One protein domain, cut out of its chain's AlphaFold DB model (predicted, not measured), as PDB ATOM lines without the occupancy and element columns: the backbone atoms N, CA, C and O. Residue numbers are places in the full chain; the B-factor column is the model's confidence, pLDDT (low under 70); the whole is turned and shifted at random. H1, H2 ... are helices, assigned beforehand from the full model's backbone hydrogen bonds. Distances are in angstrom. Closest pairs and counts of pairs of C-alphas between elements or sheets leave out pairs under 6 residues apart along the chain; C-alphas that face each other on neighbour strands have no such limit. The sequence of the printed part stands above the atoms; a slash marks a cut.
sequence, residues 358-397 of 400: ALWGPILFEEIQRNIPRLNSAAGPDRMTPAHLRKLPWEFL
ATOM      1  N   ALA A 358     106.689  55.235 240.278       71.94
ATOM      2  CA  ALA A 358     107.093  56.581 240.692       71.94
ATOM      3  C   ALA A 358     107.328  56.693 242.208       71.94
ATOM      4  O   ALA A 358     108.143  57.501 242.632       71.94
ATOM      5  N   LEU A 359     106.703  55.830 243.023       74.44
ATOM      6  CA  LEU A 359     106.946  55.765 244.475       74.44
ATOM      7  C   LEU A 359     108.396  55.374 244.819       74.44
ATOM      8  O   LEU A 359     108.864  55.634 245.926       74.44
ATOM      9  N   TRP A 360     109.104  54.748 243.875       77.94
ATOM     10  CA  TRP A 360     110.496  54.327 244.018       77.94
ATOM     11  C   TRP A 360     111.495  55.319 243.412       77.94
ATOM     12  O   TRP A 360     112.689  55.190 243.680       77.94
ATOM     13  N   GLY A 361     111.027  56.318 242.657       78.31
ATOM     14  CA  GLY A 361     111.862  57.332 242.012       78.31
ATOM     15  C   GLY A 361     112.503  58.338 242.983       78.31
ATOM     16  O   GLY A 361     112.295  58.248 244.202       78.31
ATOM     17  N   PRO A 362     113.297  59.286 242.458       81.88
ATOM     18  CA  PRO A 362     113.811  60.406 243.237       81.88
ATOM     19  C   PRO A 362     112.666  61.344 243.645       81.88
ATOM     20  O   PRO A 362     111.707  61.519 242.893       81.88
ATOM     21  N   ILE A 363     112.764  61.953 244.828       82.31
ATOM     22  CA  ILE A 363     111.770  62.927 245.314       82.31
ATOM     23  C   ILE A 363     112.161  64.307 244.790       82.31
ATOM     24  O   ILE A 363     113.232  64.811 245.130       82.31
ATOM     25  N   LEU A 364     111.290  64.921 243.986       83.38
ATOM     26  CA  LEU A 364     111.583  66.195 243.325       83.38
ATOM     27  C   LEU A 364     111.216  67.415 244.184       83.38
ATOM     28  O   LEU A 364     110.306  67.385 245.021       83.38
ATOM     29  N   PHE A 365     111.891  68.537 243.932       82.56
ATOM     30  CA  PHE A 365     111.681  69.803 244.640       82.56
ATOM     31  C   PHE A 365     110.230  70.303 244.549       82.56
ATOM     32  O   PHE A 365     109.651  70.754 245.539       82.56
ATOM     33  N   GLU A 366     109.593  70.149 243.388       83.69
ATOM     34  CA  GLU A 366     108.199  70.524 243.143       83.69
ATOM     35  C   GLU A 366     107.229  69.669 243.969       83.69
ATOM     36  O   GLU A 366     106.177  70.149 244.396       83.69
ATOM     37  N   GLU A 367     107.565  68.402 244.215       82.94
ATOM     38  CA  GLU A 367     106.766  67.501 245.046       82.94
ATOM     39  C   GLU A 367     106.884  67.874 246.521       82.94
ATOM     40  O   GLU A 367     105.866  67.935 247.218       82.94
ATOM     41  N   ILE A 368     108.091  68.215 246.978       83.94
ATOM     42  CA  ILE A 368     108.338  68.746 248.322       83.94
ATOM     43  C   ILE A 368     107.533  70.040 248.516       83.94
ATOM     44  O   ILE A 368     106.731  70.126 249.447       83.94
ATOM     45  N   GLN A 369     107.642  71.014 247.603       82.50
ATOM     46  CA  GLN A 369     106.883  72.270 247.682       82.50
ATOM     47  C   GLN A 369     105.362  72.058 247.757       82.50
ATOM     48  O   GLN A 369     104.687  72.728 248.542       82.50
ATOM     49  N   ARG A 370     104.815  71.120 246.971       82.50
ATOM     50  CA  ARG A 370     103.375  70.803 246.958       82.50
ATOM     51  C   ARG A 370     102.897  70.106 248.236       82.50
ATOM     52  O   ARG A 370     101.739  70.286 248.611       82.50
ATOM     53  N   ASN A 371     103.758  69.329 248.898       84.56
ATOM     54  CA  ASN A 371     103.389  68.479 250.036       84.56
ATOM     55  C   ASN A 371     103.878  68.979 251.410       84.56
ATOM     56  O   ASN A 371     103.458  68.426 252.429       84.56
ATOM     57  N   ILE A 372     104.704  70.035 251.481       85.19
ATOM     58  CA  ILE A 372     105.152  70.631 252.751       85.19
ATOM     59  C   ILE A 372     103.945  70.950 253.668       85.19
ATOM     60  O   ILE A 372     103.027  71.681 253.269       85.19
ATOM     61  N   PRO A 373     103.946  70.489 254.936       85.81
ATOM     62  CA  PRO A 373     102.872  70.775 255.878       85.81
ATOM     63  C   PRO A 373     102.604  72.272 256.100       85.81
ATOM     64  O   PRO A 373     103.486  73.141 256.035       85.81
ATOM     65  N   ARG A 374     101.345  72.586 256.425       85.69
ATOM     66  CA  ARG A 374     100.924  73.933 256.837       85.69
ATOM     67  C   ARG A 374     101.588  74.295 258.167       85.69
ATOM     68  O   ARG A 374     101.710  73.442 259.036       85.69
ATOM     69  N   LEU A 375     101.931  75.571 258.357       85.81
ATOM     70  CA  LEU A 375     102.612  76.068 259.567       85.81
ATOM     71  C   LEU A 375     101.892  75.714 260.883       85.81
ATOM     72  O   LEU A 375     102.547  75.521 261.900       85.81
ATOM     73  N   ASN A 376     100.563  75.578 260.843       84.75
ATOM     74  CA  ASN A 376      99.722  75.268 262.003       84.75
ATOM     75  C   ASN A 376      99.442  73.757 262.180       84.75
ATOM     76  O   ASN A 376      98.569  73.396 262.971       84.75
ATOM     77  N   SER A 377     100.100  72.876 261.420       87.44
ATOM     78  CA  SER A 377     100.048  71.429 261.668       87.44
ATOM     79  C   SER A 377     100.807  71.072 262.952       87.44
ATOM     80  O   SER A 377     101.738  71.771 263.350       87.44
ATOM     81  N   ALA A 378     100.417  69.968 263.593       83.62
ATOM     82  CA  ALA A 378     101.155  69.416 264.725       83.62
ATOM     83  C   ALA A 378     102.588  69.011 264.324       83.62
ATOM     84  O   ALA A 378     102.869  68.789 263.144       83.62
ATOM     85  N   ALA A 379     103.477  68.907 265.314       89.12
ATOM     86  CA  ALA A 379     104.794  68.309 265.120       89.12
ATOM     87  C   ALA A 379     104.674  66.809 264.797       89.12
ATOM     88  O   ALA A 379     103.709  66.162 265.216       89.12
ATOM     89  N   GLY A 380     105.651  66.266 264.070       84.12
ATOM     90  CA  GLY A 380     105.743  64.832 263.805       84.12
ATOM     91  C   GLY A 380     106.143  64.009 265.043       84.12
ATOM     92  O   GLY A 380     106.388  64.567 266.119       84.12
ATOM     93  N   PRO A 381     106.221  62.669 264.920       87.44
ATOM     94  CA  PRO A 381     106.722  61.795 265.991       87.44
ATOM     95  C   PRO A 381     108.204  62.063 266.321       87.44
ATOM     96  O   PRO A 381     108.633  61.886 267.459       87.44
ATOM     97  N   ASP A 382     108.944  62.577 265.340       83.69
ATOM     98  CA  ASP A 382     110.292  63.158 265.413       83.69
ATOM     99  C   ASP A 382     110.375  64.484 266.204       83.69
ATOM    100  O   ASP A 382     111.465  65.003 266.443       83.69
ATOM    101  N   ARG A 383     109.229  65.049 266.613       83.75
ATOM    102  CA  ARG A 383     109.066  66.396 267.192       83.75
ATOM    103  C   ARG A 383     109.462  67.544 266.251       83.75
ATOM    104  O   ARG A 383     109.522  68.695 266.693       83.75
ATOM    105  N   MET A 384     109.675  67.289 264.960       84.12
ATOM    106  CA  MET A 384     109.900  68.353 263.986       84.12
ATOM    107  C   MET A 384     108.594  69.096 263.716       84.12
ATOM    108  O   MET A 384     107.551  68.506 263.435       84.12
ATOM    109  N   THR A 385     108.643  70.424 263.807       89.12
ATOM    110  CA  THR A 385     107.507  71.272 263.435       89.12
ATOM    111  C   THR A 385     107.555  71.592 261.936       89.12
ATOM    112  O   THR A 385     108.640  71.618 261.344       89.12
ATOM    113  N   PRO A 386     106.424  71.969 261.312       88.31
ATOM    114  CA  PRO A 386     106.414  72.528 259.958       88.31
ATOM    115  C   PRO A 386     107.305  73.772 259.784       88.31
ATOM    116  O   PRO A 386     107.676  74.107 258.663       88.31
ATOM    117  N   ALA A 387     107.649  74.462 260.879       87.88
ATOM    118  CA  ALA A 387     108.589  75.579 260.895       87.88
ATOM    119  C   ALA A 387     110.063  75.138 261.015       87.88
ATOM    120  O   ALA A 387     110.945  75.911 260.657       87.88
ATOM    121  N   HIS A 388     110.347  73.920 261.492       88.00
ATOM    122  CA  HIS A 388     111.692  73.331 261.465       88.00
ATOM    123  C   HIS A 388     111.999  72.755 260.079       88.00
ATOM    124  O   HIS A 388     113.057  73.035 259.532       88.00
ATOM    125  N   LEU A 389     111.041  72.047 259.465       85.81
ATOM    126  CA  LEU A 389     111.187  71.505 258.106       85.81
ATOM    127  C   LEU A 389     111.495  72.597 257.064       85.81
ATOM    128  O   LEU A 389     112.306  72.385 256.176       85.81
ATOM    129  N   ARG A 390     110.910  73.795 257.212       86.50
ATOM    130  CA  ARG A 390     111.166  74.965 256.343       86.50
ATOM    131  C   ARG A 390     112.484  75.706 256.630       86.50
ATOM    132  O   ARG A 390     112.756  76.700 255.966       86.50
ATOM    133  N   LYS A 391     113.255  75.282 257.639       87.81
ATOM    134  CA  LYS A 391     114.608  75.789 257.933       87.81
ATOM    135  C   LYS A 391     115.712  74.840 257.466       87.81
ATOM    136  O   LYS A 391     116.869  75.247 257.470       87.81
ATOM    137  N   LEU A 392     115.377  73.599 257.113       83.88
ATOM    138  CA  LEU A 392     116.338  72.705 256.478       83.88
ATOM    139  C   LEU A 392     116.598  73.174 255.038       83.88
ATOM    140  O   LEU A 392     115.647  73.587 254.366       83.88
ATOM    141  N   PRO A 393     117.845  73.076 254.547       84.00
ATOM    142  CA  PRO A 393     118.115  73.128 253.118       84.00
ATOM    143  C   PRO A 393     117.319  72.020 252.401       84.00
ATOM    144  O   PRO A 393     117.155  70.913 252.923       84.00
ATOM    145  N   TRP A 394     116.768  72.336 251.229       78.62
ATOM    146  CA  TRP A 394     115.881  71.459 250.451       78.62
ATOM    147  C   TRP A 394     116.612  70.207 249.946       78.62
ATOM    148  O   TRP A 394     115.995  69.159 249.774       78.62
ATOM    149  N   GLU A 395     117.931  70.305 249.813       79.88
ATOM    150  CA  GLU A 395     118.889  69.253 249.496       79.88
ATOM    151  C   GLU A 395     118.801  68.062 250.472       79.88
ATOM    152  O   GLU A 395     118.977  66.922 250.054       79.88
ATOM    153  N   PHE A 396     118.452  68.293 251.748       79.12
ATOM    154  CA  PHE A 396     118.228  67.231 252.750       79.12
ATOM    155  C   PHE A 396     116.851  66.554 252.650       79.12
ATOM    156  O   PHE A 396     116.600  65.569 253.344       79.12
ATOM    157  N   LEU A 397     115.934  67.108 251.852       75.25
ATOM    158  CA  LEU A 397     114.581  66.582 251.642       75.25
ATOM    159  C   LEU A 397     114.421  65.916 250.268       75.25
ATOM    160  O   LEU A 397     113.440  65.201 250.054       75.25
TER     161      LEU A 397
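Overview. This is residues 358 to 397 of the 400 residues of the protein "C2H2-type domain-containing protein" of Araneus ventricosus (UniProt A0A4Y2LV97). You will find little regular structure here: two short helices, H1 and H2, set apart and joined by a long looping link, residues 372 to 385, after which the chain folds back through H2. The printed part has 40 residues, with H1 then H2 along it, no named strand, and 11 residues in named elements; its class is all helix. It is only just loose, close to compact, with a radius of gyration of the C-alphas of 11.0 A and spans of 28 by 19 by 17 A.

Along the chain. Start at Ala 358, C-alpha (107.093, 56.581, 240.692). Find C-alpha 365 at (111.681, 69.803, 244.640), where H1 begins; it runs 10.0 A to residue 371. H2, residues 386 to 389, ends at C-alpha 389, (111.187, 71.505, 258.106).

Arrangement. H1 and H2 are apart. In H1 every O i to N i+4 pair is within hydrogen-bond range; H2 is too short for such a pair.

Size, cuts and confidence. Look at Trp 360 and Asn 376, whose C-alphas are the two farthest apart, 29.6 A. The link from H1 to H2 is long. The printed part has no cut, and no printed residue is under 70 in pLDDT.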